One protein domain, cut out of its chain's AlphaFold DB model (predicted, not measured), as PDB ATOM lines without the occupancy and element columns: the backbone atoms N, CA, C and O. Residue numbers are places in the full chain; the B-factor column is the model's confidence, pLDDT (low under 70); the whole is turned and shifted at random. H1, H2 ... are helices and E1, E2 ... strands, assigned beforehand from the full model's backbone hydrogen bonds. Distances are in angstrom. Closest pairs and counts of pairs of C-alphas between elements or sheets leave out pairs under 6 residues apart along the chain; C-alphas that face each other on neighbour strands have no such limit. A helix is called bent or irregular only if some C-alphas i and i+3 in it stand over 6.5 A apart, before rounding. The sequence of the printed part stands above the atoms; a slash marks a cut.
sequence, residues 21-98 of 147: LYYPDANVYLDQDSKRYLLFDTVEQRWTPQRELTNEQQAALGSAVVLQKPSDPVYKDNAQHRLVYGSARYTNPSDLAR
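This is residues 21 to 98 of the 147 residues of an uncharacterized protein of Chitinophagaceae bacterium (UniProt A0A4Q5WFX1). A strongly twisted sheet of five strands has the helix H2 packed over one face, and the stretch after H2 leads out to a short end helix, H3, of which residues 93 to 97 stick out free together with residues 91 and 92. Strands E1 to E4 run to and fro side by side as a meander, each strand the antiparallel neighbour of the one before; a loop holding the short helix H1 then swings from the edge strand E4 to the opposite edge, where E5 is beside E1. The 78 printed residues hold the named elements E1, E2, E3, E4, H1, E5, H2 and H3 in that order, with the sheet order E4, E3, E2, E1, E5, antiparallel throughout. The class is mixed, helices and strands, in two layers, H2 on one face of the sheet. The whole is compact, with a radius of gyration of the C-alphas of 13.0 A and spans of 37 by 29 by 24 A.

E1, residues 21 to 23, forms a hairpin with E2, residues 28 to 31; N 30 and O 21 are 2.8 A apart, within hydrogen-bond range. E2 forms a hairpin with E3, residues 36 to 41, with N 38 and O 29 at 2.8 A. E3 forms a hairpin with E4, residues 46 to 50, with N 37 and O 50 at 2.7 A. H1, residues 55 to 60, is not on the sheet. E5, residues 65 to 67, is antiparallel to E1 at 138 degrees, with N 65 and O 22 at 2.8 A. H2, residues 74 to 87, is on the sheet and near E1, with 9 pairs of C-alphas within 10 A. Its closest C-alphas to E5 are those of Tyr 85 and Val 65, 7.8 A apart. H3, residues 93 to 98, is apart from H2. Every O i to N i+4 pair is within hydrogen-bond range in H1 and H3; in H2, 7 of 10 are.

E1 begins at C-alpha 21, (124.127, 148.869, 149.658), and is 6.6 A long; E2 is 9.9 A, E3 14.7 A, E4 12.6 A and E5 6.4 A. H1 is 8.7 A long. H2 begins at C-alpha 74, (124.676, 142.042, 157.324), and is 18.9 A long; it is irregular, with C-alphas 76 and 79 at 7.8 A. H3, 8.8 A, ends at C-alpha 98, (114.475, 134.627, 130.829).

The two C-alphas farthest apart are those of Ser 34 and Ala 97, 38.0 A. The printed part has no cut and no long link; the link from E5 to H2 is short, and the others are tight. Mean pLDDT of the printed part is 89.9, with residues 87 to 93, 95 and 96 under 70.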
ATOM      1  N   LEU A  21     124.857 149.196 150.873       97.62
ATOM      2  CA  LEU A  21     124.127 148.869 149.658       97.62
ATOM      3  C   LEU A  21     124.123 147.360 149.451       97.62
ATOM      4  O   LEU A  21     125.135 146.693 149.662       97.62
ATOM      5  N   TYR A  22     123.002 146.832 148.984       96.88
ATOM      6  CA  TYR A  22     122.885 145.465 148.501       96.88
ATOM      7  C   TYR A  22     122.666 145.464 146.991       96.88
ATOM      8  O   TYR A  22     121.783 146.163 146.500       96.88
ATOM      9  N   TYR A  23     123.456 144.676 146.269       95.88
ATOM     10  CA  TYR A  23     123.363 144.440 144.830       95.88
ATOM     11  C   TYR A  23     122.746 143.057 144.601       95.88
ATOM     12  O   TYR A  23     123.457 142.049 144.703       95.88
ATOM     13  N   PRO A  24     121.431 142.966 144.325       93.50
ATOM     14  CA  PRO A  24     120.735 141.683 144.274       93.50
ATOM     15  C   PRO A  24     121.182 140.795 143.109       93.50
ATOM     16  O   PRO A  24     121.171 139.575 143.252       93.50
ATOM     17  N   ASP A  25     121.599 141.391 141.985       90.12
ATOM     18  CA  ASP A  25     121.973 140.652 140.771       90.12
ATOM     19  C   ASP A  25     123.243 139.817 140.982       90.12
ATOM     20  O   ASP A  25     123.294 138.653 140.588       90.12
ATOM     21  N   ALA A  26     124.236 140.391 141.665       92.62
ATOM     22  CA  ALA A  26     125.508 139.735 141.966       92.62
ATOM     23  C   ALA A  26     125.567 139.118 143.375       92.62
ATOM     24  O   ALA A  26     126.549 138.467 143.722       92.62
ATOM     25  N   ASN A  27     124.536 139.319 144.203       94.94
ATOM     26  CA  ASN A  27     124.535 138.962 145.623       94.94
ATOM     27  C   ASN A  27     125.723 139.559 146.405       94.94
ATOM     28  O   ASN A  27     126.368 138.876 147.202       94.94
ATOM     29  N   VAL A  28     126.004 140.840 146.172       96.75
ATOM     30  CA  VAL A  28     127.138 141.563 146.766       96.75
ATOM     31  C   VAL A  28     126.623 142.660 147.687       96.75
ATOM     32  O   VAL A  28     125.628 143.315 147.383       96.75
ATOM     33  N   TYR A  29     127.314 142.898 148.799       97.94
ATOM     34  CA  TYR A  29     127.109 144.111 149.593       97.94
ATOM     35  C   TYR A  29     128.240 145.096 149.339       97.94
ATOM     36  O   TYR A  29     129.379 144.679 149.173       97.94
ATOM     37  N   LEU A  30     127.946 146.392 149.355       97.94
ATOM     38  CA  LEU A  30     128.955 147.439 149.457       97.94
ATOM     39  C   LEU A  30     128.762 148.165 150.776       97.94
ATOM     40  O   LEU A  30     127.729 148.792 151.008       97.94
ATOM     41  N   ASP A  31     129.794 148.109 151.601       97.69
ATOM     42  CA  ASP A  31     129.943 148.981 152.745       97.69
ATOM     43  C   ASP A  31     130.448 150.342 152.281       97.69
ATOM     44  O   ASP A  31     131.590 150.495 151.841       97.69
ATOM     45  N   GLN A  32     129.561 151.333 152.326       97.06
ATOM     46  CA  GLN A  32     129.852 152.672 151.841       97.06
ATOM     47  C   GLN A  32     130.761 153.450 152.791       97.06
ATOM     48  O   GLN A  32     131.393 154.402 152.330       97.06
ATOM     49  N   ASP A  33     130.854 153.057 154.061       96.19
ATOM     50  CA  ASP A  33     131.693 153.727 155.053       96.19
ATOM     51  C   ASP A  33     133.147 153.284 154.896       96.19
ATOM     52  O   ASP A  33     134.056 154.110 154.820       96.19
ATOM     53  N   SER A  34     133.368 151.973 154.765       95.00
ATOM     54  CA  SER A  34     134.711 151.403 154.590       95.00
ATOM     55  C   SER A  34     135.147 151.247 153.128       95.00
ATOM     56  O   SER A  34     136.309 150.920 152.877       95.00
ATOM     57  N   LYS A  35     134.240 151.488 152.169       96.44
ATOM     58  CA  LYS A  35     134.433 151.281 150.719       96.44
ATOM     59  C   LYS A  35     134.883 149.857 150.384       96.44
ATOM     60  O   LYS A  35     135.776 149.653 149.564       96.44
ATOM     61  N   ARG A  36     134.277 148.866 151.040       96.50
ATOM     62  CA  ARG A  36     134.569 147.445 150.819       96.50
ATOM     63  C   ARG A  36     133.336 146.705 150.334       96.50
ATOM     64  O   ARG A  36     132.255 146.828 150.903       96.50
ATOM     65  N   TYR A  37     133.527 145.899 149.305       97.44
ATOM     66  CA  TYR A  37     132.560 144.919 148.851       97.44
ATOM     67  C   TYR A  37     132.638 143.676 149.730       97.44
ATOM     68  O   TYR A  37     133.727 143.233 150.079       97.44
ATOM     69  N   LEU A  38     131.496 143.095 150.071       97.31
ATOM     70  CA  LEU A  38     131.404 141.795 150.727       97.31
ATOM     71  C   LEU A  38     130.865 140.804 149.709       97.31
ATOM     72  O   LEU A  38     129.736 140.959 149.233       97.31
ATOM     73  N   LEU A  39     131.673 139.797 149.391       96.19
ATOM     74  CA  LEU A  39     131.336 138.742 148.446       96.19
ATOM     75  C   LEU A  39     131.373 137.397 149.157       96.19
ATOM     76  O   LEU A  39     132.189 137.186 150.053       96.19
ATOM     77  N   PHE A  40     130.498 136.482 148.754       95.50
ATOM     78  CA  PHE A  40     130.550 135.113 149.244       95.50
ATOM     79  C   PHE A  40     131.571 134.311 148.434       95.50
ATOM     80  O   PHE A  40     131.368 134.060 147.246       95.50
ATOM     81  N   ASP A  41     132.661 133.911 149.081       93.38
ATOM     82  CA  ASP A  41     133.620 132.962 148.536       93.38
ATOM     83  C   ASP A  41     133.001 131.559 148.577       93.38
ATOM     84  O   ASP A  41     132.736 131.000 149.644       93.38
ATOM     85  N   THR A  42     132.740 130.992 147.401       90.44
ATOM     86  CA  THR A  42     132.120 129.670 147.261       90.44
ATOM     87  C   THR A  42     133.083 128.522 147.550       90.44
ATOM     88  O   THR A  42     132.626 127.413 147.830       90.44
ATOM     89  N   VAL A  43     134.394 128.760 147.508       93.50
ATOM     90  CA  VAL A  43     135.420 127.759 147.819       93.50
ATOM     91  C   VAL A  43     135.604 127.679 149.328       93.50
ATOM     92  O   VAL A  43     135.510 126.602 149.912       93.50
ATOM     93  N   GLU A  44     135.801 128.826 149.973       93.81
ATOM     94  CA  GLU A  44     136.010 128.914 151.421       93.81
ATOM     95  C   GLU A  44     134.696 128.949 152.222       93.81
ATOM     96  O   GLU A  44     134.723 128.907 153.452       93.81
ATOM     97  N   GLN A  45     133.549 129.017 151.535       94.38
ATOM     98  CA  GLN A  45     132.201 129.075 152.118       94.38
ATOM     99  C   GLN A  45     132.048 130.207 153.147       94.38
ATOM    100  O   GLN A  45     131.400 130.052 154.185       94.38
ATOM    101  N   ARG A  46     132.649 131.368 152.870       94.31
ATOM    102  CA  ARG A  46     132.647 132.521 153.779       94.31
ATOM    103  C   ARG A  46     132.505 133.840 153.041       94.31
ATOM    104  O   ARG A  46     132.791 133.942 151.857       94.31
ATOM    105  N   TRP A  47     132.077 134.868 153.765       94.88
ATOM    106  CA  TRP A  47     132.044 136.227 153.237       94.88
ATOM    107  C   TRP A  47     133.420 136.873 153.361       94.88
ATOM    108  O   TRP A  47     133.969 136.954 154.461       94.88
ATOM    109  N   THR A  48     133.945 137.358 152.240       94.44
ATOM    110  CA  THR A  48     135.272 137.963 152.145       94.44
ATOM    111  C   THR A  48     135.146 139.431 151.735       94.44
ATOM    112  O   THR A  48     134.488 139.735 150.734       94.44
ATOM    113  N   PRO A  49     135.754 140.362 152.494       94.88
ATOM    114  CA  PRO A  49     135.794 141.766 152.126       94.88
ATOM    115  C   PRO A  49     136.847 142.021 151.040       94.88
ATOM    116  O   PRO A  49     137.992 141.594 151.165       94.88
ATOM    117  N   GLN A  50     136.484 142.780 150.010       95.12
ATOM    118  CA  GLN A  50     137.364 143.201 148.921       95.12
ATOM    119  C   GLN A  50     137.230 144.706 148.690       95.12
ATOM    120  O   GLN A  50     136.144 145.264 148.809       95.12
ATOM    121  N   ARG A  51     138.331 145.396 148.384       94.19
ATOM    122  CA  ARG A  51     138.297 146.842 148.083       94.19
ATOM    123  C   ARG A  51     137.890 147.121 146.642       94.19
ATOM    124  O   ARG A  51     137.212 148.102 146.366       94.19
ATOM    125  N   GLU A  52     138.305 146.242 145.744       94.69
ATOM    126  CA  GLU A  52     138.127 146.389 144.309       94.69
ATOM    127  C   GLU A  52     137.519 145.111 143.750       94.69
ATOM    128  O   GLU A  52     137.774 144.013 144.249       94.69
ATOM    129  N   LEU A  53     136.699 145.289 142.723       95.38
ATOM    130  CA  LEU A  53     136.123 144.212 141.938       95.38
ATOM    131  C   LEU A  53     136.855 144.141 140.603       95.38
ATOM    132  O   LEU A  53     137.372 145.145 140.111       95.38
ATOM    133  N   THR A  54     136.861 142.969 139.979       95.75
ATOM    134  CA  THR A  54     137.268 142.877 138.576       95.75
ATOM    135  C   THR A  54     136.266 143.620 137.687       95.75
ATOM    136  O   THR A  54     135.103 143.805 138.054       95.75
ATOM    137  N   ASN A  55     136.682 144.005 136.477       95.12
ATOM    138  CA  ASN A  55     135.791 144.675 135.518       95.12
ATOM    139  C   ASN A  55     134.514 143.865 135.231       95.12
ATOM    140  O   ASN A  55     133.432 144.432 135.100       95.12
ATOM    141  N   GLU A  56     134.634 142.538 135.165       93.25
ATOM    142  CA  GLU A  56     133.502 141.634 134.961       93.25
ATOM    143  C   GLU A  56     132.538 141.647 136.156       93.25
ATOM    144  O   GLU A  56     131.333 141.824 135.980       93.25
ATOM    145  N   GLN A  57     133.064 141.540 137.380       94.00
ATOM    146  CA  GLN A  57     132.260 141.610 138.605       94.00
ATOM    147  C   GLN A  57     131.551 142.960 138.742       94.00
ATOM    148  O   GLN A  57     130.378 143.008 139.101       94.00
ATOM    149  N   GLN A  58     132.247 144.052 138.419       94.81
ATOM    150  CA  GLN A  58     131.693 145.401 138.448       94.81
ATOM    151  C   GLN A  58     130.521 145.547 137.466       94.81
ATOM    152  O   GLN A  58     129.488 146.111 137.826       94.81
ATOM    153  N   ALA A  59     130.654 145.007 136.251       92.56
ATOM    154  CA  ALA A  59     129.589 145.017 135.249       92.56
ATOM    155  C   ALA A  59     128.374 144.171 135.671       92.56
ATOM    156  O   ALA A  59     127.238 144.520 135.352       92.56
ATOM    157  N   ALA A  60     128.599 143.091 136.423       90.75
ATOM    158  CA  ALA A  60     127.551 142.194 136.905       90.75
ATOM    159  C   ALA A  60     126.772 142.714 138.130       90.75
ATOM    160  O   ALA A  60     125.735 142.146 138.467       90.75
ATOM    161  N   LEU A  61     127.234 143.780 138.803       92.50
ATOM    162  CA  LEU A  61     126.593 144.305 140.019       92.50
ATOM    163  C   LEU A  61     125.128 144.712 139.807       92.50
ATOM    164  O   LEU A  61     124.297 144.525 140.699       92.50
ATOM    165  N   GLY A  62     124.823 145.302 138.650       90.69
ATOM    166  CA  GLY A  62     123.500 145.844 138.360       90.69
ATOM    167  C   GLY A  62     123.104 146.986 139.302       90.69
ATOM    168  O   GLY A  62     123.924 147.833 139.659       90.69
ATOM    169  N   SER A  63     121.824 147.054 139.681       91.25
ATOM    170  CA  SER A  63     121.325 148.145 140.540       91.25
ATOM    171  C   SER A  63     121.398 147.800 142.024       91.25
ATOM    172  O   SER A  63     121.122 146.673 142.432       91.25
ATOM    173  N   ALA A  64     121.695 148.815 142.829       94.31
ATOM    174  CA  ALA A  64     121.771 148.713 144.276       94.31
ATOM    175  C   ALA A  64     120.438 149.024 144.970       94.31
ATOM    176  O   ALA A  64     119.614 149.789 144.466       94.31
ATOM    177  N   VAL A  65     120.291 148.500 146.183       94.62
ATOM    178  CA  VAL A  65     119.249 148.849 147.148       94.62
ATOM    179  C   VAL A  65     119.908 149.300 148.448       94.62
ATOM    180  O   VAL A  65     120.846 148.662 148.920       94.62
ATOM    181  N   VAL A  66     119.417 150.388 149.039       96.38
ATOM    182  CA  VAL A  66     119.899 150.880 150.338       96.38
ATOM    183  C   VAL A  66     119.301 150.044 151.468       96.38
ATOM    184  O   VAL A  66     118.081 149.904 151.560       96.38
ATOM    185  N   LEU A  67     120.148 149.532 152.362       95.31
ATOM    186  CA  LEU A  67     119.716 148.854 153.581       95.31
ATOM    187  C   LEU A  67     119.615 149.863 154.730       95.31
ATOM    188  O   LEU A  67     120.617 150.400 155.184       95.31
ATOM    189  N   GLN A  68     118.396 150.111 155.211       89.81
ATOM    190  CA  GLN A  68     118.135 151.141 156.230       89.81
ATOM    191  C   GLN A  68     118.599 150.745 157.642       89.81
ATOM    192  O   GLN A  68     118.952 151.605 158.443       89.81
ATOM    193  N   LYS A  69     118.543 149.451 157.975       91.44
ATOM    194  CA  LYS A  69     118.906 148.909 159.295       91.44
ATOM    195  C   LYS A  69     119.542 147.525 159.136       91.44
ATOM    196  O   LYS A  69     118.887 146.529 159.440       91.44
ATOM    197  N   PRO A  70     120.757 147.437 158.570       94.00
ATOM    198  CA  PRO A  70     121.404 146.149 158.383       94.00
ATOM    199  C   PRO A  70     121.775 145.530 159.735       94.00
ATOM    200  O   PRO A  70     122.254 146.222 160.633       94.00
ATOM    201  N   SER A  71     121.587 144.218 159.865       95.50
ATOM    202  CA  SER A  71     122.158 143.453 160.975       95.50
ATOM    203  C   SER A  71     123.685 143.486 160.943       95.50
ATOM    204  O   SER A  71     124.290 143.771 159.908       95.50
ATOM    205  N   ASP A  72     124.317 143.137 162.065       95.12
ATOM    206  CA  ASP A  72     125.768 142.966 162.149       95.12
ATOM    207  C   ASP A  72     126.146 141.503 162.490       95.12
ATOM    208  O   ASP A  72     125.781 140.965 163.551       95.12
ATOM    209  N   PRO A  73     126.853 140.797 161.592       94.81
ATOM    210  CA  PRO A  73     127.111 141.157 160.196       94.81
ATOM    211  C   PRO A  73     125.860 141.058 159.306       94.81
ATOM    212  O   PRO A  73     124.992 140.208 159.515       94.81
ATOM    213  N   VAL A  74     125.814 141.874 158.251       96.88
ATOM    214  CA  VAL A  74     124.676 142.042 157.324       96.88
ATOM    215  C   VAL A  74     124.305 140.754 156.613       96.88
ATOM    216  O   VAL A  74     123.138 140.485 156.328       96.88
ATOM    217  N   TYR A  75     125.304 139.925 156.324       94.62
ATOM    218  CA  TYR A  75     125.121 138.715 155.548       94.62
ATOM    219  C   TYR A  75     124.391 137.606 156.313       94.62
ATOM    220  O   TYR A  75     123.981 136.632 155.685       94.62
ATOM    221  N   LYS A  76     124.152 137.760 157.626       95.69
ATOM    222  CA  LYS A  76     123.228 136.886 158.373       95.69
ATOM    223  C   LYS A  76     121.832 136.872 157.751       95.69
ATOM    224  O   LYS A  76     121.213 135.816 157.670       95.69
ATOM    225  N   ASP A  77     121.398 138.010 157.222       95.69
ATOM    226  CA  ASP A  77     120.085 138.163 156.600       95.69
ATOM    227  C   ASP A  77     120.131 137.952 155.081       95.69
ATOM    228  O   ASP A  77     119.173 138.268 154.378       95.69
ATOM    229  N   ASN A  78     121.223 137.403 154.529       95.00
ATOM    230  CA  ASN A  78     121.391 137.295 153.079       95.00
ATOM    231  C   ASN A  78     120.273 136.504 152.395       95.00
ATOM    232  O   ASN A  78     119.797 136.919 151.342       95.00
ATOM    233  N   ALA A  79     119.813 135.410 153.003       92.94
ATOM    234  CA  ALA A  79     118.682 134.657 152.473       92.94
ATOM    235  C   ALA A  79     117.426 135.540 152.363       92.94
ATOM    236  O   ALA A  79     116.772 135.556 151.321       92.94
ATOM    237  N   GLN A  80     117.138 136.336 153.396       93.75
ATOM    238  CA  GLN A  80     116.006 137.254 153.404       93.75
ATOM    239  C   GLN A  80     116.182 138.385 152.386       93.75
ATOM    240  O   GLN A  80     115.253 138.681 151.640       93.75
ATOM    241  N   HIS A  81     117.369 138.987 152.290       93.75
ATOM    242  CA  HIS A  81     117.659 140.029 151.302       93.75
ATOM    243  C   HIS A  81     117.494 139.519 149.866       93.75
ATOM    244  O   HIS A  81     116.883 140.198 149.039       93.75
ATOM    245  N   ARG A  82     117.957 138.297 149.575       90.75
ATOM    246  CA  ARG A  82     117.759 137.645 148.271       90.75
ATOM    247  C   ARG A  82     116.285 137.426 147.961       90.75
ATOM    248  O   ARG A  82     115.871 137.623 146.824       90.75
ATOM    249  N   LEU A  83     115.485 137.047 148.953       89.31
ATOM    250  CA  LEU A  83     114.045 136.878 148.769       89.31
ATOM    251  C   LEU A  83     113.352 138.223 148.532       89.31
ATOM    252  O   LEU A  83     112.657 138.376 147.533       89.31
ATOM    253  N   VAL A  84     113.566 139.210 149.402       89.19
ATOM    254  CA  VAL A  84     112.875 140.508 149.346       89.19
ATOM    255  C   VAL A  84     113.275 141.302 148.103       89.19
ATOM    256  O   VAL A  84     112.415 141.762 147.357       89.19
ATOM    257  N   TYR A  85     114.577 141.431 147.843       87.38
ATOM    258  CA  TYR A  85     115.086 142.286 146.769       87.38
ATOM    259  C   TYR A  85     115.325 141.534 145.458       87.38
ATOM    260  O   TYR A  85     115.344 142.154 144.397       87.38
ATOM    261  N   GLY A  86     115.460 140.204 145.502       76.06
ATOM    262  CA  GLY A  86     115.525 139.375 144.299       76.06
ATOM    263  C   GLY A  86     114.147 139.097 143.695       76.06
ATOM    264  O   GLY A  86     114.007 139.129 142.475       76.06
ATOM    265  N   SER A  87     113.103 138.889 144.510       69.06
ATOM    266  CA  SER A  87     111.749 138.609 143.990       69.06
ATOM    267  C   SER A  87     111.117 139.803 143.275       69.06
ATOM    268  O   SER A  87     110.423 139.611 142.278       69.06
ATOM    269  N   ALA A  88     111.417 141.033 143.710       61.53
ATOM    270  CA  ALA A  88     110.903 142.260 143.103       61.53
ATOM    271  C   ALA A  88     111.256 142.401 141.609       61.53
ATOM    272  O   ALA A  88     110.561 143.113 140.891       61.53
ATOM    273  N   ARG A  89     112.290 141.700 141.126       61.28
ATOM    274  CA  ARG A  89     112.705 141.707 139.713       61.28
ATOM    275  C   ARG A  89     112.089 140.598 138.868       61.28
ATOM    276  O   ARG A  89     112.040 140.717 137.652       61.28
ATOM    277  N   TYR A  90     111.569 139.550 139.499       58.03
ATOM    278  CA  TYR A  90     110.869 138.455 138.823       58.03
ATOM    279  C   TYR A  90     109.349 138.602 138.901       58.03
ATOM    280  O   TYR A  90     108.612 137.657 138.651       58.03
ATOM    281  N   THR A  91     108.856 139.789 139.234       60.09
ATOM    282  CA  THR A  91     107.447 140.138 139.035       60.09
ATOM    283  C   THR A  91     107.157 140.468 137.571       60.09
ATOM    284  O   THR A  91     106.018 140.322 137.134       60.09
ATOM    285  N   ASN A  92     108.174 140.852 136.785       66.25
ATOM    286  CA  ASN A  92     108.023 141.102 135.357       66.25
ATOM    287  C   ASN A  92     107.997 139.772 134.568       66.25
ATOM    288  O   ASN A  92     108.962 138.998 134.628       66.25
ATOM    289  N   PRO A  93     106.929 139.490 133.794       67.19
ATOM    290  CA  PRO A  93     106.809 138.263 133.006       67.19
ATOM    291  C   PRO A  93     107.993 137.982 132.069       67.19
ATOM    292  O   PRO A  93     108.328 136.815 131.849       67.19
ATOM    293  N   SER A  94     108.652 139.017 131.534       75.62
ATOM    294  CA  SER A  94     109.814 138.854 130.649       75.62
ATOM    295  C   SER A  94     111.041 138.309 131.379       75.62
ATOM    296  O   SER A  94     111.726 137.424 130.861       75.62
ATOM    297  N   ASP A  95     111.298 138.787 132.597       69.12
ATOM    298  CA  ASP A  95     112.434 138.353 133.413       69.12
ATOM    299  C   ASP A  95     112.217 136.935 133.950       69.12
ATOM    300  O   ASP A  95     113.143 136.122 133.930       69.12
ATOM    301  N   LEU A  96     110.974 136.579 134.306       69.12
ATOM    302  CA  LEU A  96     110.587 135.194 134.605       69.12
ATOM    303  C   LEU A  96     110.824 134.261 133.416       69.12
ATOM    304  O   LEU A  96     111.321 133.150 133.588       69.12
ATOM    305  N   ALA A  97     110.474 134.694 132.202       74.62
ATOM    306  CA  ALA A  97     110.685 133.900 130.995       74.62
ATOM    307  C   ALA A  97     112.173 133.747 130.639       74.62
ATOM    308  O   ALA A  97     112.561 132.725 130.069       74.62
ATOM    309  N   ARG A  98     113.015 134.739 130.957       76.81
ATOM    310  CA  ARG A  98     114.475 134.627 130.829       76.81
ATOM    311  C   ARG A  98     115.042 133.666 131.875       76.81
ATOM    312  O   ARG A  98     115.733 132.729 131.492       76.81
TER     313      ARG A  98